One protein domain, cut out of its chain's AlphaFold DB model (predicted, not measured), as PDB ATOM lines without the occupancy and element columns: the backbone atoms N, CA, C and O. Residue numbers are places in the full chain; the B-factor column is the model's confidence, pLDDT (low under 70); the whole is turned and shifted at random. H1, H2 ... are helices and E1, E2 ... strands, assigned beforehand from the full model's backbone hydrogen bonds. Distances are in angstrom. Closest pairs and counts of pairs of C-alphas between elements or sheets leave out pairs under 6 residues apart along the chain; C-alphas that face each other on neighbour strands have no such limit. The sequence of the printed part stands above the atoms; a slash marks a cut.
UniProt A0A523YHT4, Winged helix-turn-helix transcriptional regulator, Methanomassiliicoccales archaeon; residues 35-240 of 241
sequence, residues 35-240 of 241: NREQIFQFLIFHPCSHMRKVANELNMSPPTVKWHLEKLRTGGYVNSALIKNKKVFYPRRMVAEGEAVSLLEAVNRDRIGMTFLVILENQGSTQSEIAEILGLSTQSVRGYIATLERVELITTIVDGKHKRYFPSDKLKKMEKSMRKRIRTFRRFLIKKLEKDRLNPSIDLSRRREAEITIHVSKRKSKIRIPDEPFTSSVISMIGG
ATOM      1  N   ASN A  35     109.786  74.904  72.621       95.25
ATOM      2  CA  ASN A  35     108.514  74.898  73.352       95.25
ATOM      3  C   ASN A  35     108.693  74.386  74.786       95.25
ATOM      4  O   ASN A  35     108.095  74.914  75.718       95.25
ATOM      5  N   ARG A  36     109.530  73.357  74.992       96.06
ATOM      6  CA  ARG A  36     109.821  72.842  76.345       96.06
ATOM      7  C   ARG A  36     110.593  73.857  77.171       96.06
ATOM      8  O   ARG A  36     110.321  73.992  78.359       96.06
ATOM      9  N   GLU A  37     111.516  74.572  76.544       94.31
ATOM     10  CA  GLU A  37     112.222  75.684  77.167       94.31
ATOM     11  C   GLU A  37     111.263  76.810  77.566       94.31
ATOM     12  O   GLU A  37     111.275  77.214  78.724       94.31
ATOM     13  N   GLN A  38     110.380  77.253  76.664       95.56
ATOM     14  CA  GLN A  38     109.367  78.275  76.955       95.56
ATOM     15  C   GLN A  38     108.428  77.849  78.086       95.56
ATOM     16  O   GLN A  38     108.199  78.617  79.016       95.56
ATOM     17  N   ILE A  39     107.936  76.606  78.062       97.88
ATOM     18  CA  ILE A  39     107.094  76.062  79.136       97.88
ATOM     19  C   ILE A  39     107.861  76.018  80.460       97.88
ATOM     20  O   ILE A  39     107.316  76.378  81.502       97.88
ATOM     21  N   PHE A  40     109.122  75.584  80.452       96.88
ATOM     22  CA  PHE A  40     109.932  75.534  81.666       96.88
ATOM     23  C   PHE A  40     110.210  76.937  82.220       96.88
ATOM     24  O   PHE A  40     110.030  77.158  83.417       96.88
ATOM     25  N   GLN A  41     110.566  77.884  81.351       95.12
ATOM     26  CA  GLN A  41     110.757  79.293  81.684       95.12
ATOM     27  C   GLN A  41     109.485  79.904  82.280       95.12
ATOM     28  O   GLN A  41     109.539  80.542  83.329       95.12
ATOM     29  N   PHE A  42     108.333  79.645  81.659       95.44
ATOM     30  CA  PHE A  42     107.033  80.069  82.167       95.44
ATOM     31  C   PHE A  42     106.773  79.506  83.567       95.44
ATOM     32  O   PHE A  42     106.413  80.249  84.470       95.44
ATOM     33  N   LEU A  43     107.007  78.210  83.791       96.25
ATOM     34  CA  LEU A  43     106.778  77.581  85.097       96.25
ATOM     35  C   LEU A  43     107.743  78.060  86.192       96.25
ATOM     36  O   LEU A  43     107.410  77.936  87.369       96.25
ATOM     37  N   ILE A  44     108.918  78.591  85.836       94.94
ATOM     38  CA  ILE A  44     109.818  79.244  86.796       94.94
ATOM     39  C   ILE A  44     109.195  80.535  87.337       94.94
ATOM     40  O   ILE A  44     109.296  80.794  88.534       94.94
ATOM     41  N   PHE A  45     108.515  81.307  86.492       92.38
ATOM     42  CA  PHE A  45     107.856  82.549  86.902       92.38
ATOM     43  C   PHE A  45     106.458  82.313  87.466       92.38
ATOM     44  O   PHE A  45     106.076  82.959  88.430       92.38
ATOM     45  N   HIS A  46     105.738  81.326  86.939       93.31
ATOM     46  CA  HIS A  46     104.363  81.001  87.309       93.31
ATOM     47  C   HIS A  46     104.248  79.553  87.819       93.31
ATOM     48  O   HIS A  46     103.552  78.721  87.214       93.31
ATOM     49  N   PRO A  47     104.928  79.198  88.927       94.38
ATOM     50  CA  PRO A  47     104.917  77.839  89.455       94.38
ATOM     51  C   PRO A  47     103.521  77.408  89.913       94.38
ATOM     52  O   PRO A  47     102.736  78.185  90.422       94.38
ATOM     53  N   CYS A  48     103.200  76.128  89.826       95.19
ATOM     54  CA  CYS A  48     101.878  75.602  90.187       95.19
ATOM     55  C   CYS A  48     100.761  76.079  89.241       95.19
ATOM     56  O   CYS A  48      99.589  76.097  89.608       95.19
ATOM     57  N   SER A  49     101.110  76.406  87.994       94.81
ATOM     58  CA  SER A  49     100.139  76.710  86.944       94.81
ATOM     59  C   SER A  49      99.452  75.453  86.413       94.81
ATOM     60  O   SER A  49     100.045  74.374  86.313       94.81
ATOM     61  N   HIS A  50      98.187  75.602  86.022       95.19
ATOM     62  CA  HIS A  50      97.449  74.569  85.296       95.19
ATOM     63  C   HIS A  50      97.856  74.519  83.823       95.19
ATOM     64  O   HIS A  50      98.161  75.546  83.222       95.19
ATOM     65  N   MET A  51      97.728  73.340  83.206       95.94
ATOM     66  CA  MET A  51      98.028  73.130  81.781       95.94
ATOM     67  C   MET A  51      97.325  74.139  80.862       95.94
ATOM     68  O   MET A  51      97.939  74.655  79.940       95.94
ATOM     69  N   ARG A  52      96.050  74.449  81.127       94.25
ATOM     70  CA  ARG A  52      95.291  75.419  80.327       94.25
ATOM     71  C   ARG A  52      95.842  76.841  80.440       94.25
ATOM     72  O   ARG A  52      95.808  77.557  79.455       94.25
ATOM     73  N   LYS A  53      96.370  77.239  81.604       93.69
ATOM     74  CA  LYS A  53      97.030  78.544  81.736       93.69
ATOM     75  C   LYS A  53      98.301  78.572  80.891       93.69
ATOM     76  O   LYS A  53      98.442  79.455  80.069       93.69
ATOM     77  N   VAL A  54      99.142  77.542  80.998       96.44
ATOM     78  CA  VAL A  54     100.348  77.405  80.157       96.44
ATOM     79  C   VAL A  54     100.003  77.457  78.661       96.44
ATOM     80  O   VAL A  54     100.681  78.136  77.904       96.44
ATOM     81  N   ALA A  55      98.945  76.760  78.239       97.31
ATOM     82  CA  ALA A  55      98.469  76.761  76.854       97.31
ATOM     83  C   ALA A  55      98.044  78.153  76.377       97.31
ATOM     84  O   ALA A  55      98.480  78.583  75.315       97.31
ATOM     85  N   ASN A  56      97.245  78.860  77.180       95.50
ATOM     86  CA  ASN A  56      96.768  80.196  76.843       95.50
ATOM     87  C   ASN A  56      97.920  81.213  76.781       95.50
ATOM     88  O   ASN A  56      98.058  81.908  75.784       95.50
ATOM     89  N   GLU A  57      98.764  81.255  77.814       94.31
ATOM     90  CA  GLU A  57      99.847  82.244  77.950       94.31
ATOM     91  C   GLU A  57     100.949  82.066  76.902       94.31
ATOM     92  O   GLU A  57     101.576  83.028  76.476       94.31
ATOM     93  N   LEU A  58     101.196  80.827  76.469       95.94
ATOM     94  CA  LEU A  58     102.213  80.532  75.457       95.94
ATOM     95  C   LEU A  58     101.632  80.368  74.050       95.94
ATOM     96  O   LEU A  58     102.368  79.990  73.141       95.94
ATOM     97  N   ASN A  59     100.330  80.616  73.870       96.69
ATOM     98  CA  ASN A  59      99.610  80.417  72.612       96.69
ATOM     99  C   ASN A  59      99.882  79.033  71.974       96.69
ATOM    100  O   ASN A  59     100.176  78.901  70.786       96.69
ATOM    101  N   MET A  60      99.827  77.979  72.794       97.31
ATOM    102  CA  MET A  60     100.065  76.589  72.393       97.31
ATOM    103  C   MET A  60      98.797  75.752  72.555       97.31
ATOM    104  O   MET A  60      98.035  75.929  73.504       97.31
ATOM    105  N   SER A  61      98.592  74.757  71.687       97.81
ATOM    106  CA  SER A  61      97.434  73.869  71.829       97.81
ATOM    107  C   SER A  61      97.527  73.011  73.110       97.81
ATOM    108  O   SER A  61      98.620  72.566  73.489       97.81
ATOM    109  N   PRO A  62      96.400  72.705  73.784       97.31
ATOM    110  CA  PRO A  62      96.418  71.889  74.998       97.31
ATOM    111  C   PRO A  62      97.074  70.502  74.836       97.31
ATOM    112  O   PRO A  62      97.831  70.117  75.733       97.31
ATOM    113  N   PRO A  63      96.864  69.744  73.734       98.00
ATOM    114  CA  PRO A  63      97.571  68.479  73.510       98.00
ATOM    115  C   PRO A  63      99.093  68.649  73.409       98.00
ATOM    116  O   PRO A  63      99.837  67.867  74.004       98.00
ATOM    117  N   THR A  64      99.554  69.700  72.724       97.62
ATOM    118  CA  THR A  64     100.982  70.022  72.587       97.62
ATOM    119  C   THR A  64     101.602  70.335  73.948       97.62
ATOM    120  O   THR A  64     102.610  69.733  74.325       97.62
ATOM    121  N   VAL A  65     100.957  71.192  74.748       98.31
ATOM    122  CA  VAL A  65     101.419  71.495  76.113       98.31
ATOM    123  C   VAL A  65     101.433  70.245  76.990       98.31
ATOM    124  O   VAL A  65     102.410  70.017  77.703       98.31
ATOM    125  N   LYS A  66     100.396  69.397  76.919       98.12
ATOM    126  CA  LYS A  66     100.337  68.128  77.665       98.12
ATOM    127  C   LYS A  66     101.554  67.249  77.368       98.12
ATOM    128  O   LYS A  66     102.187  66.754  78.301       98.12
ATOM    129  N   TRP A  67     101.888  67.078  76.089       97.81
ATOM    130  CA  TRP A  67     103.044  66.287  75.662       97.81
ATOM    131  C   TRP A  67     104.361  66.874  76.181       97.81
ATOM    132  O   TRP A  67     105.171  66.162  76.780       97.81
ATOM    133  N   HIS A  68     104.560  68.185  76.017       98.19
ATOM    134  CA  HIS A  68     105.773  68.862  76.476       98.19
ATOM    135  C   HIS A  68     105.942  68.817  77.999       98.19
ATOM    136  O   HIS A  68     107.045  68.548  78.476       98.19
ATOM    137  N   LEU A  69     104.864  69.021  78.766       98.31
ATOM    138  CA  LEU A  69     104.879  68.904  80.226       98.31
ATOM    139  C   LEU A  69     105.265  67.496  80.677       98.31
ATOM    140  O   LEU A  69     106.034  67.347  81.625       98.31
ATOM    141  N   GLU A  70     104.793  66.460  79.982       97.62
ATOM    142  CA  GLU A  70     105.155  65.080  80.307       97.62
ATOM    143  C   GLU A  70     106.629  64.780  79.992       97.62
ATOM    144  O   GLU A  70     107.317  64.141  80.792       97.62
ATOM    145  N   LYS A  71     107.166  65.316  78.887       97.50
ATOM    146  CA  LYS A  71     108.609  65.241  78.586       97.50
ATOM    147  C   LYS A  71     109.459  65.987  79.619       97.50
ATOM    148  O   LYS A  71     110.488  65.475  80.050       97.50
ATOM    149  N   LEU A  72     109.019  67.160  80.075       97.12
ATOM    150  CA  LEU A  72     109.683  67.908  81.151       97.12
ATOM    151  C   LEU A  72     109.630  67.171  82.496       97.12
ATOM    152  O   LEU A  72     110.605  67.192  83.254       97.12
ATOM    153  N   ARG A  73     108.514  66.496  82.789       96.75
ATOM    154  CA  ARG A  73     108.328  65.707  84.011       96.75
ATOM    155  C   ARG A  73     109.221  64.471  84.030       96.75
ATOM    156  O   ARG A  73     109.980  64.280  84.977       96.75
ATOM    157  N   THR A  74     109.177  63.670  82.968       95.06
ATOM    158  CA  THR A  74     110.028  62.473  82.808       95.06
ATOM    159  C   THR A  74     111.512  62.835  82.748       95.06
ATOM    160  O   THR A  74     112.334  62.157  83.357       95.06
ATOM    161  N   GLY A  75     111.853  63.976  82.141       92.69
ATOM    162  CA  GLY A  75     113.197  64.560  82.172       92.69
ATOM    163  C   GLY A  75     113.644  65.099  83.537       92.69
ATOM    164  O   GLY A  75     114.797  65.512  83.686       92.69
ATOM    165  N   GLY A  76     112.763  65.126  84.542       93.38
ATOM    166  CA  GLY A  76     113.069  65.566  85.903       93.38
ATOM    167  C   GLY A  76     113.261  67.076  86.065       93.38
ATOM    168  O   GLY A  76     113.941  67.491  87.007       93.38
ATOM    169  N   TYR A  77     112.707  67.884  85.156       94.81
ATOM    170  CA  TYR A  77     112.699  69.351  85.234       94.81
ATOM    171  C   TYR A  77     111.464  69.885  85.970       94.81
ATOM    172  O   TYR A  77     111.553  70.877  86.690       94.81
ATOM    173  N   VAL A  78     110.324  69.208  85.832       97.06
ATOM    174  CA  VAL A  78     109.024  69.639  86.365       97.06
ATOM    175  C   VAL A  78     108.418  68.545  87.244       97.06
ATOM    176  O   VAL A  78     108.514  67.362  86.930       97.06
ATOM    177  N   ASN A  79     107.773  68.944  88.335       97.00
ATOM    178  CA  ASN A  79     106.887  68.104  89.138       97.00
ATOM    179  C   ASN A  79     105.427  68.513  88.904       97.00
ATOM    180  O   ASN A  79     105.134  69.570  88.341       97.00
ATOM    181  N   SER A  80     104.500  67.675  89.363       96.75
ATOM    182  CA  SER A  80     103.073  67.989  89.347       96.75
ATOM    183  C   SER A  80     102.391  67.587  90.644       96.75
ATOM    184  O   SER A  80     102.801  66.607  91.259       96.75
ATOM    185  N   ALA A  81     101.318  68.285  91.004       96.00
ATOM    186  CA  ALA A  81     100.453  67.949  92.134       96.00
ATOM    187  C   ALA A  81      98.976  68.110  91.748       96.00
ATOM    188  O   ALA A  81      98.661  68.757  90.746       96.00
ATOM    189  N   LEU A  82      98.074  67.523  92.536       94.31
ATOM    190  CA  LEU A  82      96.632  67.739  92.416       94.31
ATOM    191  C   LEU A  82      96.177  68.754  93.467       94.31
ATOM    192  O   LEU A  82      96.408  68.563  94.656       94.31
ATOM    193  N   ILE A  83      95.507  69.817  93.023       89.75
ATOM    194  CA  ILE A  83      94.855  70.815  93.877       89.75
ATOM    195  C   ILE A  83      93.400  70.912  93.438       89.75
ATOM    196  O   ILE A  83      93.128  71.296  92.301       89.75
ATOM    197  N   LYS A  84      92.455  70.576  94.328       83.88
ATOM    198  CA  LYS A  84      91.003  70.666  94.063       83.88
ATOM    199  C   LYS A  84      90.614  70.039  92.709       83.88
ATOM    200  O   LYS A  84      89.975  70.682  91.880       83.88
ATOM    201  N   ASN A  85      91.079  68.811  92.463       86.44
ATOM    202  CA  ASN A  85      90.892  68.038  91.222       86.44
ATOM    203  C   ASN A  85      91.559  68.608  89.960       86.44
ATOM    204  O   ASN A  85      91.328  68.115  88.858       86.44
ATOM    205  N   LYS A  86      92.423  69.617  90.089       89.44
ATOM    206  CA  LYS A  86      93.192  70.168  88.973       89.44
ATOM    207  C   LYS A  86      94.665  69.836  89.131       89.44
ATOM    208  O   LYS A  86      95.263  70.072  90.178       89.44
ATOM    209  N   LYS A  87      95.271  69.330  88.060       95.38
ATOM    210  CA  LYS A  87      96.716  69.114  88.005       95.38
ATOM    211  C   LYS A  87      97.432  70.451  87.814       95.38
ATOM    212  O   LYS A  87      97.088  71.224  86.916       95.38
ATOM    213  N   VAL A  88      98.406  70.718  88.670       96.69
ATOM    214  CA  VAL A  88      99.315  71.866  88.592       96.69
ATOM    215  C   VAL A  88     100.733  71.386  88.333       96.69
ATOM    216  O   VAL A  88     101.080  70.266  88.710       96.69
ATOM    217  N   PHE A  89     101.547  72.229  87.705       97.75
ATOM    218  CA  PHE A  89     102.929  71.925  87.337       97.75
ATOM    219  C   PHE A  89     103.874  72.982  87.897       97.75
ATOM    220  O   PHE A  89     103.530  74.159  87.928       97.75
ATOM    221  N   TYR A  90     105.057  72.580  88.355       96.56
ATOM    222  CA  TYR A  90     106.049  73.493  88.932       96.56
ATOM    223  C   TYR A  90     107.480  72.963  88.754       96.56
ATOM    224  O   TYR A  90     107.668  71.746  88.654       96.56
ATOM    225  N   PRO A  91     108.510  73.829  88.737       95.88
ATOM    226  CA  PRO A  91     109.891  73.391  88.588       95.88
ATOM    227  C   PRO A  91     110.320  72.510  89.758       95.88
ATOM    228  O   PRO A  91     110.151  72.844  90.940       95.88
ATOM    229  N   ARG A  92     110.900  71.358  89.430       94.19
ATOM    230  CA  ARG A  92     111.343  70.381  90.421       94.19
ATOM    231  C   ARG A  92     112.418  71.002  91.315       94.19
ATOM    232  O   ARG A  92     113.342  71.647  90.830       94.19
ATOM    233  N   ARG A  93     112.319  70.771  92.630       92.88
ATOM    234  CA  ARG A  93     113.193  71.325  93.692       92.88
ATOM    235  C   ARG A  93     113.092  72.835  93.942       92.88
ATOM    236  O   ARG A  93     113.621  73.277  94.960       92.88
ATOM    237  N   MET A  94     112.405  73.605  93.097       93.62
ATOM    238  CA  MET A  94     112.155  75.029  93.357       93.62
ATOM    239  C   MET A  94     111.056  75.212  94.409       93.62
ATOM    240  O   MET A  94     111.236  75.947  95.377       93.62
ATOM    241  N   VAL A  95     109.953  74.478  94.262       92.50
ATOM    242  CA  VAL A  95     108.784  74.559  95.145       92.50
ATOM    243  C   VAL A  95     108.794  73.404  96.149       92.50
ATOM    244  O   VAL A  95     109.175  72.280  95.813       92.50
ATOM    245  N   ALA A  96     108.444  73.690  97.405       91.00
ATOM    246  CA  ALA A  96     108.212  72.653  98.408       91.00
ATOM    247  C   ALA A  96     106.878  71.956  98.138       91.00
ATOM    248  O   ALA A  96     105.904  72.612  97.784       91.00
ATOM    249  N   GLU A  97     106.818  70.643  98.321       87.75
ATOM    250  CA  GLU A  97     105.542  69.931  98.266       87.75
ATOM    251  C   GLU A  97     104.635  70.338  99.441       87.75
ATOM    252  O   GLU A  97     105.085  70.955 100.411       87.75
ATOM    253  N   GLY A  98     103.346  70.013  99.342       88.75
ATOM    254  CA  GLY A  98     102.350  70.379 100.346       88.75
ATOM    255  C   GLY A  98     101.927  71.844 100.242       88.75
ATOM    256  O   GLY A  98     101.528  72.313  99.176       88.75
ATOM    257  N   GLU A  99     101.986  72.560 101.361       88.81
ATOM    258  CA  GLU A  99     101.376  73.883 101.515       88.81
ATOM    259  C   GLU A  99     101.880  74.928 100.508       88.81
ATOM    260  O   GLU A  99     101.075  75.670  99.946       88.81
ATOM    261  N   ALA A 100     103.182  74.954 100.206       90.44
ATOM    262  CA  ALA A 100     103.745  75.934  99.273       90.44
ATOM    263  C   ALA A 100     103.137  75.831  97.863       90.44
ATOM    264  O   ALA A 100     102.999  76.847  97.184       90.44
ATOM    265  N   VAL A 101     102.719  74.631  97.439       92.56
ATOM    266  CA  VAL A 101     102.036  74.439  96.152       92.56
ATOM    267  C   VAL A 101     100.675  75.143  96.160       92.56
ATOM    268  O   VAL A 101     100.345  75.849  95.211       92.56
ATOM    269  N   SER A 102      99.903  74.995  97.240       90.38
ATOM    270  CA  SER A 102      98.590  75.636  97.396       90.38
ATOM    271  C   SER A 102      98.683  77.160  97.452       90.38
ATOM    272  O   SER A 102      97.831  77.845  96.889       90.38
ATOM    273  N   LEU A 103      99.721  77.689  98.105       90.31
ATOM    274  CA  LEU A 103      99.968  79.131  98.194       90.31
ATOM    275  C   LEU A 103     100.283  79.731  96.824       90.31
ATOM    276  O   LEU A 103      99.642  80.695  96.408       90.31
ATOM    277  N   LEU A 104     101.241  79.133  96.109       91.50
ATOM    278  CA  LEU A 104     101.666  79.604  94.789       91.50
ATOM    279  C   LEU A 104     100.564  79.452  93.740       91.50
ATOM    280  O   LEU A 104     100.392  80.327  92.898       91.50
ATOM    281  N   GLU A 105      99.776  78.377  93.808       92.62
ATOM    282  CA  GLU A 105      98.605  78.213  92.942       92.62
ATOM    283  C   GLU A 105      97.587  79.340  93.145       92.62
ATOM    284  O   GLU A 105      97.032  79.828  92.164       92.62
ATOM    285  N   ALA A 106      97.358  79.774  94.391       90.25
ATOM    286  CA  ALA A 106      96.405  80.837  94.690       90.25
ATOM    287  C   ALA A 106      96.851  82.192  94.120       90.25
ATOM    288  O   ALA A 106      96.051  82.847  93.451       90.25
ATOM    289  N   VAL A 107      98.111  82.589  94.338       89.25
ATOM    290  CA  VAL A 107      98.633  83.881  93.845       89.25
ATOM    291  C   VAL A 107      98.846  83.909  92.334       89.25
ATOM    292  O   VAL A 107      98.818  84.974  91.734       89.25
ATOM    293  N   ASN A 108      98.977  82.747  91.690       88.19
ATOM    294  CA  ASN A 108      99.138  82.665  90.235       88.19
ATOM    295  C   ASN A 108      97.829  82.778  89.456       88.19
ATOM    296  O   ASN A 108      97.826  82.647  88.230       88.19
ATOM    297  N   ARG A 109      96.712  83.024  90.141       86.62
ATOM    298  CA  ARG A 109      95.445  83.385  89.507       86.62
ATOM    299  C   ARG A 109      95.374  84.897  89.394       86.62
ATOM    300  O   ARG A 109      95.427  85.568  90.414       86.62
ATOM    301  N   ASP A 110      95.164  85.397  88.185       86.38
ATOM    302  CA  ASP A 110      95.395  86.797  87.806       86.38
ATOM    303  C   ASP A 110      94.799  87.783  88.817       86.38
ATOM    304  O   ASP A 110      95.525  88.494  89.502       86.38
ATOM    305  N   ARG A 111      93.478  87.756  89.027       93.19
ATOM    306  CA  ARG A 111      92.813  88.704  89.937       93.19
ATOM    307  C   ARG A 111      93.192  88.526  91.412       93.19
ATOM    308  O   ARG A 111      93.249  89.512  92.133       93.19
ATOM    309  N   ILE A 112      93.494  87.302  91.853       94.50
ATOM    310  CA  ILE A 112      93.917  87.036  93.239       94.50
ATOM    311  C   ILE A 112      95.348  87.526  93.461       94.50
ATOM    312  O   ILE A 112      95.621  88.165  94.473       94.50
ATOM    313  N   GLY A 113      96.242  87.260  92.508       93.25
ATOM    314  CA  GLY A 113      97.610  87.763  92.504       93.25
ATOM    315  C   GLY A 113      97.657  89.286  92.499       93.25
ATOM    316  O   GLY A 113      98.384  89.867  93.298       93.25
ATOM    317  N   MET A 114      96.825  89.939  91.680       93.88
ATOM    318  CA  MET A 114      96.720  91.403  91.658       93.88
ATOM    319  C   MET A 114      96.236  91.966  92.997       93.88
ATOM    320  O   MET A 114      96.841  92.892  93.526       93.88
ATOM    321  N   THR A 115      95.189  91.379  93.590       96.88
ATOM    322  CA  THR A 115      94.748  91.753  94.944       96.88
ATOM    323  C   THR A 115      95.852  91.565  95.975       96.88
ATOM    324  O   THR A 115      96.032  92.418  96.838       96.88
ATOM    325  N   PHE A 116      96.613  90.478  95.876       95.81
ATOM    326  CA  PHE A 116      97.738  90.233  96.766       95.81
ATOM    327  C   PHE A 116      98.825  91.305  96.625       95.81
ATOM    328  O   PHE A 116      99.232  91.857  97.642       95.81
ATOM    329  N   LEU A 117      99.237  91.657  95.400       94.44
ATOM    330  CA  LEU A 117     100.211  92.730  95.167       94.44
ATOM    331  C   LEU A 117      99.748  94.068  95.743       94.44
ATOM    332  O   LEU A 117     100.511  94.701  96.468       94.44
ATOM    333  N   VAL A 118      98.495  94.459  95.492       96.31
ATOM    334  CA  VAL A 118      97.952  95.718  96.021       96.31
ATOM    335  C   VAL A 118      98.027  95.752  97.546       96.31
ATOM    336  O   VAL A 118      98.393  96.784  98.097       96.31
ATOM    337  N   ILE A 119      97.755  94.635  98.233       96.94
ATOM    338  CA  ILE A 119      97.874  94.548  99.701       96.94
ATOM    339  C   ILE A 119      99.335  94.648 100.163       96.94
ATOM    340  O   ILE A 119      99.601  95.233 101.213       96.94
ATOM    341  N   LEU A 120     100.290  94.082  99.416       94.44
ATOM    342  CA  LEU A 120     101.715  94.206  99.750       94.44
ATOM    343  C   LEU A 120     102.207  95.654  99.624       94.44
ATOM    344  O   LEU A 120     102.996  96.106 100.453       94.44
ATOM    345  N   GLU A 121     101.746  96.356  98.591       95.12
ATOM    346  CA  GLU A 121     102.143  97.733  98.278       95.12
ATOM    347  C   GLU A 121     101.402  98.765  99.140       95.12
ATOM    348  O   GLU A 121     101.986  99.773  99.527       95.12
ATOM    349  N   ASN A 122     100.146  98.483  99.502       96.75
ATOM    350  CA  ASN A 122      99.250  99.382 100.233       96.75
ATOM    351  C   ASN A 122      98.767  98.701 101.522       96.75
ATOM    352  O   ASN A 122      97.598  98.350 101.700       96.75
ATOM    353  N   GLN A 123      99.708  98.445 102.429       96.38
ATOM    354  CA  GLN A 123      99.411  97.762 103.685       96.38
ATOM    355  C   GLN A 123      98.435  98.579 104.534       96.38
ATOM    356  O   GLN A 123      98.605  99.780 104.731       96.38
ATOM    357  N   GLY A 124      97.426  97.907 105.081       97.19
ATOM    358  CA  GLY A 124      96.387  98.546 105.875       97.19
ATOM    359  C   GLY A 124      95.238  99.133 105.058       97.19
ATOM    360  O   GLY A 124      94.327  99.710 105.658       97.19
ATOM    361  N   SER A 125      95.228  98.953 103.733       97.81
ATOM    362  CA  SER A 125      94.070  99.290 102.908       97.81
ATOM    363  C   SER A 125      92.842  98.461 103.280       97.81
ATOM    364  O   SER A 125      92.923  97.306 103.714       97.81
ATOM    365  N   THR A 126      91.683  99.076 103.093       98.06
ATOM    366  CA  THR A 126      90.357  98.487 103.232       98.06
ATOM    367  C   THR A 126      89.930  97.778 101.950       98.06
ATOM    368  O   THR A 126      90.501  97.962 100.876       98.06
ATOM    369  N   GLN A 127      88.865  96.978 102.035       97.56
ATOM    370  CA  GLN A 127      88.310  96.276 100.873       97.56
ATOM    371  C   GLN A 127      87.878  97.248  99.760       97.56
ATOM    372  O   GLN A 127      88.021  96.916  98.585       97.56
ATOM    373  N   SER A 128      87.344  98.420 100.120       97.50
ATOM    374  CA  SER A 128      86.893  99.428  99.155       97.50
ATOM    375  C   SER A 128      88.064 100.098  98.444       97.50
ATOM    376  O   SER A 128      88.030 100.197  97.225       97.50
ATOM    377  N   GLU A 129      89.123 100.461  99.170       98.19
ATOM    378  CA  GLU A 129      90.336 101.052  98.583       98.19
ATOM    379  C   GLU A 129      91.036 100.059  97.640       98.19
ATOM    380  O   GLU A 129      91.418 100.411  96.530       98.19
ATOM    381  N   ILE A 130      91.131  98.779  98.025       98.12
ATOM    382  CA  ILE A 130      91.691  97.732  97.150       98.12
ATOM    383  C   ILE A 130      90.845  97.571  95.877       98.12
ATOM    384  O   ILE A 130      91.384  97.364  94.789       98.12
ATOM    385  N   ALA A 131      89.517  97.635  96.002       98.12
ATOM    386  CA  ALA A 131      88.603  97.542  94.868       98.12
ATOM    387  C   ALA A 131      88.729  98.738  93.919       98.12
ATOM    388  O   ALA A 131      88.755  98.536  92.705       98.12
ATOM    389  N   GLU A 132      88.879  99.940  94.472       98.12
ATOM    390  CA  GLU A 132      89.130 101.170  93.727       98.12
ATOM    391  C   GLU A 132      90.445 101.093  92.942       98.12
ATOM    392  O   GLU A 132      90.427 101.251  91.722       98.12
ATOM    393  N   ILE A 133      91.553 100.721  93.597       97.19
ATOM    394  CA  ILE A 133      92.874 100.569  92.955       97.19
ATOM    395  C   ILE A 133      92.825  99.568  91.791       97.19
ATOM    396  O   ILE A 133      93.455  99.773  90.757       97.19
ATOM    397  N   LEU A 134      92.081  98.469  91.945       95.38
ATOM    398  CA  LEU A 134      91.990  97.423  90.923       95.38
ATOM    399  C   LEU A 134      90.939  97.697  89.836       95.38
ATOM    400  O   LEU A 134      90.870  96.925  88.876       95.38
ATOM    401  N   GLY A 135      90.093  98.721  89.996       96.75
ATOM    402  CA  GLY A 135      88.932  98.944  89.131       96.75
ATOM    403  C   GLY A 135      87.936  97.775  89.152       96.75
ATOM    404  O   GLY A 135      87.397  97.390  88.114       96.75
ATOM    405  N   LEU A 136      87.733  97.146  90.315       96.44
ATOM    406  CA  LEU A 136      86.875  95.967  90.491       96.44
ATOM    407  C   LEU A 136      85.722  96.245  91.455       96.44
ATOM    408  O   LEU A 136      85.760  97.166  92.261       96.44
ATOM    409  N   SER A 137      84.693  95.392  91.433       97.12
ATOM    410  CA  SER A 137      83.644  95.462  92.450       97.12
ATOM    411  C   SER A 137      84.161  95.004  93.815       97.12
ATOM    412  O   SER A 137      84.907  94.024  93.929       97.12
ATOM    413  N   THR A 138      83.685  95.656  94.877       96.31
ATOM    414  CA  THR A 138      83.988  95.280  96.268       96.31
ATOM    415  C   THR A 138      83.668  93.809  96.540       96.31
ATOM    416  O   THR A 138      84.438  93.130  97.217       96.31
ATOM    417  N   GLN A 139      82.580  93.282  95.972       95.81
ATOM    418  CA  GLN A 139      82.186  91.880  96.120       95.81
ATOM    419  C   GLN A 139      83.190  90.904  95.483       95.81
ATOM    420  O   GLN A 139      83.459  89.849  96.061       95.81
ATOM    421  N   SER A 140      83.781  91.250  94.334       96.50
ATOM    422  CA  SER A 140      84.827  90.429  93.703       96.50
ATOM    423  C   SER A 140      86.079  90.387  94.573       96.50
ATOM    424  O   SER A 140      86.582  89.308  94.899       96.50
ATOM    425  N   VAL A 141      86.528  91.562  95.031       97.81
ATOM    426  CA  VAL A 141      87.699  91.696  95.906       97.81
ATOM    427  C   VAL A 141      87.513  90.932  97.213       97.81
ATOM    428  O   VAL A 141      88.433  90.237  97.640       97.81
ATOM    429  N   ARG A 142      86.310  90.946  97.803       97.44
ATOM    430  CA  ARG A 142      85.990  90.142  98.993       97.44
ATOM    431  C   ARG A 142      86.312  88.660  98.796       97.44
ATOM    432  O   ARG A 142      86.894  88.039  99.680       97.44
ATOM    433  N   GLY A 143      85.947  88.090  97.646       96.88
ATOM    434  CA  GLY A 143      86.230  86.687  97.329       96.88
ATOM    435  C   GLY A 143      87.727  86.394  97.175       96.88
ATOM    436  O   GLY A 143      88.203  85.325  97.576       96.88
ATOM    437  N   TYR A 144      88.487  87.346  96.629       97.19
ATOM    438  CA  TYR A 144      89.940  87.229  96.481       97.19
ATOM    439  C   TYR A 144      90.653  87.333  97.829       97.19
ATOM    440  O   TYR A 144      91.466  86.467  98.149       97.19
ATOM    441  N   ILE A 145      90.268  88.306  98.659       97.81
ATOM    442  CA  ILE A 145      90.741  88.462 100.040       97.81
ATOM    443  C   ILE A 145      90.459  87.196 100.847       97.81
ATOM    444  O   ILE A 145      91.385  86.627 101.414       97.81
ATOM    445  N   ALA A 146      89.230  86.674 100.807       97.00
ATOM    446  CA  ALA A 146      88.884  85.436 101.507       97.00
ATOM    447  C   ALA A 146      89.741  84.244 101.041       97.00
ATOM    448  O   ALA A 146      90.059  83.343 101.818       97.00
ATOM    449  N   THR A 147      90.145  84.222  99.765       95.25
ATOM    450  CA  THR A 147      91.076  83.204  99.268       95.25
ATOM    451  C   THR A 147      92.475  83.378  99.852       95.25
ATOM    452  O   THR A 147      93.055  82.369 100.251       95.25
ATOM    453  N   LEU A 148      92.991  84.610  99.916       95.69
ATOM    454  CA  LEU A 148      94.307  84.943 100.474       95.69
ATOM    455  C   LEU A 148      94.378  84.718 101.992       95.69
ATOM    456  O   LEU A 148      95.379  84.190 102.470       95.69
ATOM    457  N   GLU A 149      93.313  85.040 102.732       96.38
ATOM    458  CA  GLU A 149      93.174  84.742 104.166       96.38
ATOM    459  C   GLU A 149      93.126  83.231 104.415       96.38
ATOM    460  O   GLU A 149      93.821  82.726 105.289       96.38
ATOM    461  N   ARG A 150      92.366  82.478 103.606       94.50
ATOM    462  CA  ARG A 150      92.259  81.011 103.737       94.50
ATOM    463  C   ARG A 150      93.590  80.296 103.523       94.50
ATOM    464  O   ARG A 150      93.779  79.200 104.039       94.50
ATOM    465  N   VAL A 151      94.476  80.866 102.709       92.38
ATOM    466  CA  VAL A 151      95.844  80.356 102.549       92.38
ATOM    467  C   VAL A 151      96.841  81.084 103.461       92.38
ATOM    468  O   VAL A 151      98.035  80.828 103.393       92.38
ATOM    469  N   GLU A 152      96.360  81.959 104.344       94.81
ATOM    470  CA  GLU A 152      97.141  82.693 105.341       94.81
ATOM    471  C   GLU A 152      98.305  83.502 104.740       94.81
ATOM    472  O   GLU A 152      99.358  83.649 105.359       94.81
ATOM    473  N   LEU A 153      98.149  84.036 103.524       94.12
ATOM    474  CA  LEU A 153      99.134  84.961 102.939       94.12
ATOM    475  C   LEU A 153      98.953  86.394 103.446       94.12
ATOM    476  O   LEU A 153      99.909  87.168 103.479       94.12
ATOM    477  N   ILE A 154      97.737  86.724 103.871       97.06
ATOM    478  CA  ILE A 154      97.386  88.008 104.469       97.06
ATOM    479  C   ILE A 154      96.722  87.787 105.829       97.06
ATOM    480  O   ILE A 154      96.236  86.696 106.126       97.06
ATOM    481  N   THR A 155      96.715  88.834 106.642       97.69
ATOM    482  CA  THR A 155      95.991  88.932 107.907       97.69
ATOM    483  C   THR A 155      95.103  90.172 107.896       97.69
ATOM    484  O   THR A 155      95.326  91.099 107.110       97.69
ATOM    485  N   THR A 156      94.113  90.189 108.781       97.75
ATOM    486  CA  THR A 156      93.118  91.255 108.878       97.75
ATOM    487  C   THR A 156      93.098  91.831 110.282       97.75
ATOM    488  O   THR A 156      93.018  91.091 111.261       97.75
ATOM    489  N   ILE A 157      93.115  93.158 110.372       97.38
ATOM    490  CA  ILE A 157      92.946  93.912 111.615       97.38
ATOM    491  C   ILE A 157      91.620  94.670 111.533       97.38
ATOM    492  O   ILE A 157      91.305  95.280 110.509       97.38
ATOM    493  N   VAL A 158      90.826  94.605 112.600       96.56
ATOM    494  CA  VAL A 158      89.596  95.395 112.726       96.56
ATOM    495  C   VAL A 158      89.968  96.791 113.222       96.56
ATOM    496  O   VAL A 158      90.591  96.925 114.271       96.56
ATOM    497  N   ASP A 159      89.579  97.809 112.460       94.00
ATOM    498  CA  ASP A 159      89.766  99.230 112.760       94.00
ATOM    499  C   ASP A 159      88.390  99.916 112.770       94.00
ATOM    500  O   ASP A 159      87.843 100.303 111.730       94.00
ATOM    501  N   GLY A 160      87.762  99.951 113.948       94.62
ATOM    502  CA  GLY A 160      86.377 100.388 114.110       94.62
ATOM    503  C   GLY A 160      85.411  99.553 113.260       94.62
ATOM    504  O   GLY A 160      85.280  98.345 113.450       94.62
ATOM    505  N   LYS A 161      84.728 100.198 112.305       92.56
ATOM    506  CA  LYS A 161      83.815  99.531 111.352       92.56
ATOM    507  C   LYS A 161      84.523  98.934 110.130       92.56
ATOM    508  O   LYS A 161      83.881  98.274 109.312       92.56
ATOM    509  N   HIS A 162      85.815  99.205 109.968       94.19
ATOM    510  CA  HIS A 162      86.589  98.813 108.799       94.19
ATOM    511  C   HIS A 162      87.473  97.600 109.096       94.19
ATOM    512  O   HIS A 162      87.863  97.330 110.230       94.19
ATOM    513  N   LYS A 163      87.795  96.855 108.039       97.44
ATOM    514  CA  LYS A 163      88.810  95.800 108.049       97.44
ATOM    515  C   LYS A 163      89.997  96.272 107.229       97.44
ATOM    516  O   LYS A 163      89.796  96.758 106.116       97.44
ATOM    517  N   ARG A 164      91.198  96.113 107.780       98.25
ATOM    518  CA  ARG A 164      92.470  96.488 107.160       98.25
ATOM    519  C   ARG A 164      93.324  95.255 106.922       98.25
ATOM    520  O   ARG A 164      93.459  94.425 107.823       98.25
ATOM    521  N   TYR A 165      93.891  95.148 105.728       98.38
ATOM    522  CA  TYR A 165      94.593  93.947 105.279       98.38
ATOM    523  C   TYR A 165      96.107  94.153 105.260       98.38
ATOM    524  O   TYR A 165      96.599  95.177 104.790       98.38
ATOM    525  N   PHE A 166      96.846  93.162 105.757       98.00
ATOM    526  CA  PHE A 166      98.303  93.202 105.882       98.00
ATOM    527  C   PHE A 166      98.934  91.881 105.428       98.00
ATOM    528  O   PHE A 166      98.294  90.834 105.536       98.00
ATOM    529  N   PRO A 167     100.199  91.876 104.979       95.94
ATOM    530  CA  PRO A 167     100.950  90.643 104.767       95.94
ATOM    531  C   PRO A 167     101.080  89.853 106.079       95.94
ATOM    532  O   PRO A 167     101.362  90.425 107.134       95.94
ATOM    533  N   SER A 168     100.893  88.533 106.034       96.00
ATOM    534  CA  SER A 168     100.973  87.699 107.241       96.00
ATOM    535  C   SER A 168     102.424  87.381 107.645       96.00
ATOM    536  O   SER A 168     103.354  87.409 106.835       96.00
ATOM    537  N   ASP A 169     102.646  86.968 108.896       94.31
ATOM    538  CA  ASP A 169     103.964  86.457 109.307       94.31
ATOM    539  C   ASP A 169     104.311  85.109 108.662       94.31
ATOM    540  O   ASP A 169     105.488  84.769 108.487       94.31
ATOM    541  N   LYS A 170     103.294  84.337 108.267       91.12
ATOM    542  CA  LYS A 170     103.481  83.101 107.508       91.12
ATOM    543  C   LYS A 170     104.073  83.383 106.134       91.12
ATOM    544  O   LYS A 170     105.005  82.677 105.747       91.12
ATOM    545  N   LEU A 171     103.611  84.435 105.448       91.38
ATOM    546  CA  LEU A 171     104.213  84.888 104.194       91.38
ATOM    547  C   LEU A 171     105.708  85.155 104.388       91.38
ATOM    548  O   LEU A 171     106.517  84.558 103.682       91.38
ATOM    549  N   LYS A 172     106.097  85.949 105.397       90.44
ATOM    550  CA  LYS A 172     107.514  86.271 105.669       90.44
ATOM    551  C   LYS A 172     108.367  85.013 105.886       90.44
ATOM    552  O   LYS A 172     109.469  84.881 105.342       90.44
ATOM    553  N   LYS A 173     107.862  84.053 106.674       90.81
ATOM    554  CA  LYS A 173     108.535  82.758 106.907       90.81
ATOM    555  C   LYS A 173     108.672  81.960 105.607       90.81
ATOM    556  O   LYS A 173     109.738  81.398 105.332       90.81
ATOM    557  N   MET A 174     107.611  81.931 104.803       88.44
ATOM    558  CA  MET A 174     107.574  81.210 103.536       88.44
ATOM    559  C   MET A 174     108.516  81.830 102.502       88.44
ATOM    560  O   MET A 174     109.297  81.102 101.894       88.44
ATOM    561  N   GLU A 175     108.536  83.156 102.359       88.25
ATOM    562  CA  GLU A 175     109.465  83.885 101.489       88.25
ATOM    563  C   GLU A 175     110.919  83.548 101.812       88.25
ATOM    564  O   GLU A 175     111.688  83.170 100.925       88.25
ATOM    565  N   LYS A 176     111.297  83.593 103.097       89.44
ATOM    566  CA  LYS A 176     112.651  83.229 103.538       89.44
ATOM    567  C   LYS A 176     113.012  81.791 103.148       89.44
ATOM    568  O   LYS A 176     114.109  81.537 102.639       89.44
ATOM    569  N   SER A 177     112.093  80.847 103.362       90.12
ATOM    570  CA  SER A 177     112.270  79.437 102.987       90.12
ATOM    571  C   SER A 177     112.391  79.255 101.469       90.12
ATOM    572  O   SER A 177     113.298  78.572 100.979       90.12
ATOM    573  N   MET A 178     111.528  79.922 100.704       89.31
ATOM    574  CA  MET A 178     111.502  79.851  99.249       89.31
ATOM    575  C   MET A 178     112.744  80.468  98.610       89.31
ATOM    576  O   MET A 178     113.322  79.837  97.734       89.31
ATOM    577  N   ARG A 179     113.249  81.611  99.092       88.75
ATOM    578  CA  ARG A 179     114.526  82.184  98.613       88.75
ATOM    579  C   ARG A 179     115.690  81.206  98.775       88.75
ATOM    580  O   ARG A 179     116.502  81.021  97.864       88.75
ATOM    581  N   LYS A 180     115.755  80.504  99.915       90.94
ATOM    582  CA  LYS A 180     116.755  79.445 100.146       90.94
ATOM    583  C   LYS A 180     116.587  78.285  99.155       90.94
ATOM    584  O   LYS A 180     117.586  77.745  98.658       90.94
ATOM    585  N   ARG A 181     115.342  77.909  98.846       91.94
ATOM    586  CA  ARG A 181     115.033  76.885  97.838       91.94
ATOM    587  C   ARG A 181     115.398  77.333  96.431       91.94
ATOM    588  O   ARG A 181     116.087  76.572  95.770       91.94
ATOM    589  N   ILE A 182     115.071  78.554  96.017       91.50
ATOM    590  CA  ILE A 182     115.450  79.136  94.721       91.50
ATOM    591  C   ILE A 182     116.969  79.103  94.537       91.50
ATOM    592  O   ILE A 182     117.464  78.596  93.532       91.50
ATOM    593  N   ARG A 183     117.741  79.507  95.555       89.94
ATOM    594  CA  ARG A 183     119.214  79.415  95.521       89.94
ATOM    595  C   ARG A 183     119.720  77.978  95.356       89.94
ATOM    596  O   ARG A 183     120.753  77.728  94.734       89.94
ATOM    597  N   THR A 184     119.023  77.012  95.946       92.88
ATOM    598  CA  THR A 184     119.366  75.585  95.844       92.88
ATOM    599  C   THR A 184     118.942  74.997  94.501       92.88
ATOM    600  O   THR A 184     119.702  74.244  93.897       92.88
ATOM    601  N   PHE A 185     117.776  75.398  94.000       93.81
ATOM    602  CA  PHE A 185     117.268  75.088  92.675       93.81
ATOM    603  C   PHE A 185     118.209  75.602  91.589       93.81
ATOM    604  O   PHE A 185     118.571  74.822  90.719       93.81
ATOM    605  N   ARG A 186     118.709  76.841  91.696       91.88
ATOM    606  CA  ARG A 186     119.707  77.401  90.771       91.88
ATOM    607  C   ARG A 186     120.937  76.501  90.662       91.88
ATOM    608  O   ARG A 186     121.293  76.072  89.573       91.88
ATOM    609  N   ARG A 187     121.539  76.140  91.802       91.56
ATOM    610  CA  ARG A 187     122.695  75.224  91.847       91.56
ATOM    611  C   ARG A 187     122.377  73.854  91.250       91.56
ATOM    612  O   ARG A 187     123.206  73.279  90.555       91.56
ATOM    613  N   PHE A 188     121.188  73.323  91.528       93.31
ATOM    614  CA  PHE A 188     120.728  72.066  90.946       93.31
ATOM    615  C   PHE A 188     120.558  72.161  89.424       93.31
ATOM    616  O   PHE A 188     120.976  71.245  88.721       93.31
ATOM    617  N   LEU A 189     119.965  73.247  88.929       92.75
ATOM    618  CA  LEU A 189     119.692  73.444  87.513       92.75
ATOM    619  C   LEU A 189     120.993  73.551  86.717       92.75
ATOM    620  O   LEU A 189     121.121  72.847  85.726       92.75
ATOM    621  N   ILE A 190     121.982  74.315  87.195       91.12
ATOM    622  CA  ILE A 190     123.323  74.377  86.581       91.12
ATOM    623  C   ILE A 190     123.906  72.969  86.431       91.12
ATOM    624  O   ILE A 190     124.192  72.540  85.321       91.12
ATOM    625  N   LYS A 191     123.979  72.205  87.531       91.25
ATOM    626  CA  LYS A 191     124.521  70.835  87.518       91.25
ATOM    627  C   LYS A 191     123.766  69.912  86.564       91.25
ATOM    628  O   LYS A 191     124.349  69.022  85.951       91.25
ATOM    629  N   LYS A 192     122.449  70.090  86.459       90.25
ATOM    630  CA  LYS A 192     121.616  69.314  85.537       90.25
ATOM    631  C   LYS A 192     121.901  69.689  84.081       90.25
ATOM    632  O   LYS A 192     122.043  68.789  83.268       90.25
ATOM    633  N   LEU A 193     122.037  70.978  83.778       89.94
ATOM    634  CA  LEU A 193     122.387  71.484  82.448       89.94
ATOM    635  C   LEU A 193     123.805  71.059  82.023       89.94
ATOM    636  O   LEU A 193     124.013  70.701  80.868       89.94
ATOM    637  N   GLU A 194     124.767  71.035  82.950       88.06
ATOM    638  CA  GLU A 194     126.116  70.490  82.728       88.06
ATOM    639  C   GLU A 194     126.071  68.994  82.393       88.06
ATOM    640  O   GLU A 194     126.663  68.562  81.405       88.06
ATOM    641  N   LYS A 195     125.313  68.204  83.168       87.75
ATOM    642  CA  LYS A 195     125.102  66.771  82.896       87.75
ATOM    643  C   LYS A 195     124.462  66.536  81.523       87.75
ATOM    644  O   LYS A 195     124.796  65.572  80.840       87.75
ATOM    645  N   ASP A 196     123.583  67.444  81.126       84.88
ATOM    646  CA  ASP A 196     122.915  67.482  79.829       84.88
ATOM    647  C   ASP A 196     123.807  68.073  78.704       84.88
ATOM    648  O   ASP A 196     123.352  68.210  77.568       84.88
ATOM    649  N   ARG A 197     125.081  68.396  78.996       83.62
ATOM    650  CA  ARG A 197     126.098  68.936  78.068       83.62
ATOM    651  C   ARG A 197     125.702  70.259  77.393       83.62
ATOM    652  O   ARG A 197     126.055  70.501  76.241       83.62
ATOM    653  N   LEU A 198     124.983  71.122  78.116       83.00
ATOM    654  CA  LEU A 198     124.513  72.434  77.638       83.00
ATOM    655  C   LEU A 198     125.430  73.618  78.010       83.00
ATOM    656  O   LEU A 198     125.097  74.758  77.684       83.00
ATOM    657  N   ASN A 199     126.564  73.350  78.673       82.38
ATOM    658  CA  ASN A 199     127.611  74.317  79.050       82.38
ATOM    659  C   ASN A 199     127.049  75.660  79.570       82.38
ATOM    660  O   ASN A 199     127.198  76.689  78.903       82.38
ATOM    661  N   PRO A 200     126.344  75.652  80.718       86.44
ATOM    662  CA  PRO A 200     125.690  76.843  81.244       86.44
ATOM    663  C   PRO A 200     126.699  77.890  81.745       86.44
ATOM    664  O   PRO A 200     127.675  77.550  82.408       86.44
ATOM    665  N   SER A 201     126.407  79.170  81.523       81.06
ATOM    666  CA  SER A 201     127.074  80.303  82.174       81.06
ATOM    667  C   SER A 201     126.066  81.112  82.986       81.06
ATOM    668  O   SER A 201     124.922  81.282  82.564       81.06
ATOM    669  N   ILE A 202     126.478  81.621  84.147       80.81
ATOM    670  CA  ILE A 202     125.612  82.412  85.024       80.81
ATOM    671  C   ILE A 202     125.988  83.883  84.998       80.81
ATOM    672  O   ILE A 202     127.159  84.232  85.118       80.81
ATOM    673  N   ASP A 203     124.957  84.716  84.940       80.81
ATOM    674  CA  ASP A 203     125.028  86.140  85.198       80.81
ATOM    675  C   ASP A 203     124.183  86.481  86.440       80.81
ATOM    676  O   ASP A 203     122.995  86.150  86.531       80.81
ATOM    677  N   LEU A 204     124.835  87.105  87.425       73.75
ATOM    678  CA  LEU A 204     124.242  87.569  88.686       73.75
ATOM    679  C   LEU A 204     124.190  89.102  88.785       73.75
ATOM    680  O   LEU A 204     123.886  89.626  89.852       73.75
ATOM    681  N   SER A 205     124.507  89.825  87.707       67.69
ATOM    682  CA  SER A 205     124.499  91.295  87.682       67.69
ATOM    683  C   SER A 205     123.091  91.891  87.813       67.69
ATOM    684  O   SER A 205     122.922  93.044  88.208       67.69
ATOM    685  N   ARG A 206     122.057  91.101  87.509       66.81
ATOM    686  CA  ARG A 206     120.654  91.509  87.580       66.81
ATOM    687  C   ARG A 206     120.152  91.520  89.027       66.81
ATOM    688  O   ARG A 206     120.218  90.528  89.740       66.81
ATOM    689  N   ARG A 207     119.581  92.657  89.446       61.53
ATOM    690  CA  ARG A 207     119.192  92.941  90.843       61.53
ATOM    691  C   ARG A 207     118.027  92.090  91.385       61.53
ATOM    692  O   ARG A 207     117.855  92.041  92.598       61.53
ATOM    693  N   ARG A 208     117.192  91.501  90.517       70.69
ATOM    694  CA  ARG A 208     115.940  90.803  90.902       70.69
ATOM    695  C   ARG A 208     115.795  89.385  90.337       70.69
ATOM    696  O   ARG A 208     114.806  88.711  90.630       70.69
ATOM    697  N   GLU A 209     116.722  88.958  89.485       79.31
ATOM    698  CA  GLU A 209     116.668  87.666  88.807       79.31
ATOM    699  C   GLU A 209     118.089  87.178  88.525       79.31
ATOM    700  O   GLU A 209     118.949  87.970  88.153       79.31
ATOM    701  N   ALA A 210     118.327  85.872  88.604       80.19
ATOM    702  CA  ALA A 210     119.530  85.272  88.032       80.19
ATOM    703  C   ALA A 210     119.269  84.875  86.574       80.19
ATOM    704  O   ALA A 210     118.233  84.276  86.273       80.19
ATOM    705  N   GLU A 211     120.221  85.140  85.680       85.38
ATOM    706  CA  GLU A 211     120.163  84.685  84.288       85.38
ATOM    707  C   GLU A 211     121.169  83.546  84.079       85.38
ATOM    708  O   GLU A 211     122.360  83.672  84.357       85.38
ATOM    709  N   ILE A 212     120.681  82.401  83.606       84.19
ATOM    710  CA  ILE A 212     121.503  81.277  83.164       84.19
ATOM    711  C   ILE A 212     121.462  81.263  81.642       84.19
ATOM    712  O   ILE A 212     120.413  81.020  81.050       84.19
ATOM    713  N   THR A 213     122.600  81.488  81.001       83.75
ATOM    714  CA  THR A 213     122.729  81.314  79.554       83.75
ATOM    715  C   THR A 213     123.170  79.886  79.255       83.75
ATOM    716  O   THR A 213     124.118  79.389  79.856       83.75
ATOM    717  N   ILE A 214     122.496  79.225  78.319       83.19
ATOM    718  CA  ILE A 214     122.868  77.909  77.789       83.19
ATOM    719  C   ILE A 214     123.062  77.982  76.277       83.19
ATOM    720  O   ILE A 214     122.444  78.800  75.590       83.19
ATOM    721  N   HIS A 215     123.901  77.093  75.750       75.81
ATOM    722  CA  HIS A 215     124.105  76.959  74.311       75.81
ATOM    723  C   HIS A 215     123.320  75.751  73.798       75.81
ATOM    724  O   HIS A 215     123.660  74.601  74.071       75.81
ATOM    725  N   VAL A 216     122.254  76.021  73.048       75.62
ATOM    726  CA  VAL A 216     121.425  75.013  72.385       75.62
ATOM    727  C   VAL A 216     121.781  75.024  70.901       75.62
ATOM    728  O   VAL A 216     121.273  75.828  70.119       75.62
ATOM    729  N   SER A 217     122.692  74.135  70.502       71.06
ATOM    730  CA  SER A 217     123.201  74.052  69.125       71.06
ATOM    731  C   SER A 217     123.792  75.391  68.645       71.06
ATOM    732  O   SER A 217     124.829  75.804  69.155       71.06
ATOM    733  N   LYS A 218     123.153  76.082  67.686       71.50
ATOM    734  CA  LYS A 218     123.578  77.402  67.172       71.50
ATOM    735  C   LYS A 218     122.916  78.584  67.901       71.50
ATOM    736  O   LYS A 218     123.169  79.733  67.556       71.50
ATOM    737  N   ARG A 219     122.046  78.319  68.882       81.94
ATOM    738  CA  ARG A 219     121.248  79.329  69.586       81.94
ATOM    739  C   ARG A 219     121.726  79.487  71.025       81.94
ATOM    740  O   ARG A 219     121.909  78.501  71.736       81.94
ATOM    741  N   LYS A 220     121.857  80.733  71.481       82.25
ATOM    742  CA  LYS A 220     121.935  81.040  72.913       82.25
ATOM    743  C   LYS A 220     120.521  81.106  73.475       82.25
ATOM    744  O   LYS A 220     119.674  81.813  72.934       82.25
ATOM    745  N   SER A 221     120.272  80.368  74.543       85.75
ATOM    746  CA  SER A 221     119.032  80.436  75.308       85.75
ATOM    747  C   SER A 221     119.323  81.018  76.686       85.75
ATOM    748  O   SER A 221     120.395  80.796  77.247       85.75
ATOM    749  N   LYS A 222     118.370  81.791  77.208       89.81
ATOM    750  CA  LYS A 222     118.458  82.458  78.503       89.81
ATOM    751  C   LYS A 222     117.336  81.952  79.391       89.81
ATOM    752  O   LYS A 222     116.165  82.199  79.114       89.81
ATOM    753  N   ILE A 223     117.709  81.276  80.469       90.75
ATOM    754  CA  ILE A 223     116.793  80.854  81.519       90.75
ATOM    755  C   ILE A 223     116.893  81.859  82.658       90.75
ATOM    756  O   ILE A 223     117.933  81.970  83.306       90.75
ATOM    757  N   ARG A 224     115.808  82.586  82.912       91.50
ATOM    758  CA  ARG A 224     115.730  83.548  84.019       91.50
ATOM    759  C   ARG A 224     115.103  82.884  85.234       91.50
ATOM    760  O   ARG A 224     114.174  82.091  85.083       91.50
ATOM    761  N   ILE A 225     115.603  83.203  86.423       90.94
ATOM    762  CA  ILE A 225     115.102  82.688  87.699       90.94
ATOM    763  C   ILE A 225     114.816  83.875  88.623       90.94
ATOM    764  O   ILE A 225     115.757  84.611  88.919       90.94
ATOM    765  N   PRO A 226     113.573  84.054  89.103       88.06
ATOM    766  CA  PRO A 226     113.222  85.165  89.975       88.06
ATOM    767  C   PRO A 226     113.827  85.009  91.369       88.06
ATOM    768  O   PRO A 226     113.905  83.896  91.892       88.06
ATOM    769  N   ASP A 227     114.187  86.130  91.995       81.50
ATOM    770  CA  ASP A 227     114.585  86.166  93.409       81.50
ATOM    771  C   ASP A 227     113.386  86.340  94.362       81.50
ATOM    772  O   ASP A 227     113.504  86.060  95.564       81.50
ATOM    773  N   GLU A 228     112.229  86.757  93.827       82.06
ATOM    774  CA  GLU A 228     110.980  87.011  94.554       82.06
ATOM    775  C   GLU A 228     109.877  85.997  94.188       82.06
ATOM    776  O   GLU A 228     109.208  86.123  93.165       82.06
ATOM    777  N   PRO A 229     109.631  84.969  95.012       70.44
ATOM    778  CA  PRO A 229     108.806  83.825  94.620       70.44
ATOM    779  C   PRO A 229     107.316  84.133  94.413       70.44
ATOM    780  O   PRO A 229     106.674  83.456  93.612       70.44
ATOM    781  N   PHE A 230     106.758  85.095  95.153       80.06
ATOM    782  CA  PHE A 230     105.319  85.385  95.131       80.06
ATOM    783  C   PHE A 230     104.961  86.559  94.223       80.06
ATOM    784  O   PHE A 230     103.916  86.531  93.579       80.06
ATOM    785  N   THR A 231     105.821  87.574  94.145       79.25
ATOM    786  CA  THR A 231     105.534  88.787  93.373       79.25
ATOM    787  C   THR A 231     105.992  88.674  91.928       79.25
ATOM    788  O   THR A 231     105.297  89.182  91.055       79.25
ATOM    789  N   SER A 232     107.080  87.949  91.628       77.94
ATOM    790  CA  SER A 232     107.576  87.832  90.249       77.94
ATOM    791  C   SER A 232     106.553  87.231  89.293       77.94
ATOM    792  O   SER A 232     106.489  87.673  88.153       77.94
ATOM    793  N   SER A 233     105.734  86.285  89.757       70.81
ATOM    794  CA  SER A 233     104.654  85.711  88.949       70.81
ATOM    795  C   SER A 233     103.609  86.747  88.566       70.81
ATOM    796  O   SER A 233     103.145  86.770  87.435       70.81
ATOM    797  N   VAL A 234     103.211  87.599  89.507       73.50
ATOM    798  CA  VAL A 234     102.166  88.588  89.245       73.50
ATOM    799  C   VAL A 234     102.742  89.748  88.430       73.50
ATOM    800  O   VAL A 234     102.135  90.166  87.452       73.50
ATOM    801  N   ILE A 235     103.960  90.194  88.748       75.75
ATOM    802  CA  ILE A 235     104.666  91.243  88.000       75.75
ATOM    803  C   ILE A 235     104.876  90.829  86.538       75.75
ATOM    804  O   ILE A 235     104.654  91.648  85.651       75.75
ATOM    805  N   SER A 236     105.242  89.573  86.255       70.25
ATOM    806  CA  SER A 236     105.407  89.122  84.868       70.25
ATOM    807  C   SER A 236     104.091  88.991  84.095       70.25
ATOM    808  O   SER A 236     104.142  88.969  82.872       70.25
ATOM    809  N   MET A 237     102.929  88.939  84.763       67.00
ATOM    810  CA  MET A 237     101.621  89.043  84.088       67.00
ATOM    811  C   MET A 237     101.274  90.488  83.709       67.00
ATOM    812  O   MET A 237     100.526  90.699  82.761       67.00
ATOM    813  N   ILE A 238     101.783  91.475  84.456       66.25
ATOM    814  CA  ILE A 238     101.512  92.903  84.225       66.25
ATOM    815  C   ILE A 238     102.511  93.494  83.221       66.25
ATOM    816  O   ILE A 238     102.136  94.301  82.381       66.25
ATOM    817  N   GLY A 239     103.784  93.097  83.307       53.03
ATOM    818  CA  GLY A 239     104.898  93.656  82.531       53.03
ATOM    819  C   GLY A 239     105.023  93.137  81.098       53.03
ATOM    820  O   GLY A 239     106.139  92.899  80.645       53.03
ATOM    821  N   GLY A 240     103.902  92.912  80.412       40.16
ATOM    822  CA  GLY A 240     103.884  92.593  78.987       40.16
ATOM    823  C   GLY A 240     104.039  93.848  78.129       40.16
ATOM    824  O   GLY A 240     103.053  94.304  77.563       40.16
TER     825      GLY A 240
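What this domain is: This is residues 35 to 240 of the 241 residues of the protein "Winged helix-turn-helix transcriptional regulator" of Methanomassiliicoccales archaeon (UniProt A0A523YHT4). Two small lobes, H1 H2 H3 with the hairpin E1 E2 and H5 H6 H7 with the hairpin E3 E4, follow each other along the longest axis, and the long helix H8 starts at the near edge of the second lobe, where E4 ends, and runs back along that axis, away from H5 H6 H7. H8 starts beside E3 E4 and ends over one face of the three-stranded sheet E5 E6 E7, whose strand E7 packs on H1; H4 and H9 lie between the lobes. The printed part has 206 residues with nine named helices and seven named strands, in the order H1 H2 H3 E1 E2 H4 H5 H6 H7 E3 E4 H8 E5 E6 E7 H9, of mixed class. The whole is compact, with a radius of gyration of the C-alphas of 18.1 A, and elongated, spanning 63 by 37 by 31 A.

How they stand to each other: Start at the sheet: E5, residues 201 to 203, E6, 209 to 216, and E7, 219 to 226, form a meander, each strand the antiparallel neighbour of the one before, as two hairpins. Look for N 201 and O 213, 2.8 A, and N 212 and O 223, 2.8 A. H8, residues 169 to 195, is on one face, making two layers; it runs along the strands, 20 degrees from E6 on the local plane, at a height over the sheet of 9.8 A. H1, residues 35 to 45, is on the sheet at E7, with C-alphas Gln 41 and Ile 223 closest, 6.2 A. H1 touches H3, residues 62 to 74, about perpendicular at 77 degrees, closest at C-alphas Arg 36 and His 68, 5.7 A. H2, residues 51 to 57, touches residues 62 to 66 of H3 alone, closest at C-alphas Ala 55 and Pro 62, 5.6 A. In the hairpin E1, 78 to 83, and E2, 86 to 91, N 81 and O 88 are 3.0 A apart. Now find the hub, H5, residues 110 to 121. Its closest C-alphas are Ile 112 to Tyr 144 of H7, 138 to 150, 5.1 A; Val 118 to Ile 130 of H6, 127 to 134, 6.7 A; and Gly 113 to Val 234 of H9, 231 to 238, 5.7 A. H4, residues 99 to 107, touches H5 only at the corner, at C-alphas Val 107 and Gly 113, 4.2 A. H9 and H1 only just touch, with 3 pairs of C-alphas within 8 A, closest at Phe 45 and Ser 233, 4.9 A. In the hairpin E3, 154 to 159, and E4, 162 to 167, N 157 and O 164 are 2.9 A apart. In H1 to H9 every O i to N i+4 pair is within hydrogen-bond range.

Where its parts are: Find C-alpha 35 at (108.514, 74.898, 73.352), where H1 begins. H8 runs 39.1 A from C-alpha 169 at (103.964, 86.457, 109.307) to C-alpha 195; E6 measures 21.3 A and E7 22.7 A. H9 ends at C-alpha 238, (101.512, 92.903, 84.225).

The domain as a whole: The two C-alphas farthest apart, of Gly 160 and Lys 218, are 64.2 A apart. The printed part has no cut; the E2 to H4 link is short, the others tight. Mean pLDDT of the printed part is 90.7; residues 205 to 207 and 237 to 240 are under 70.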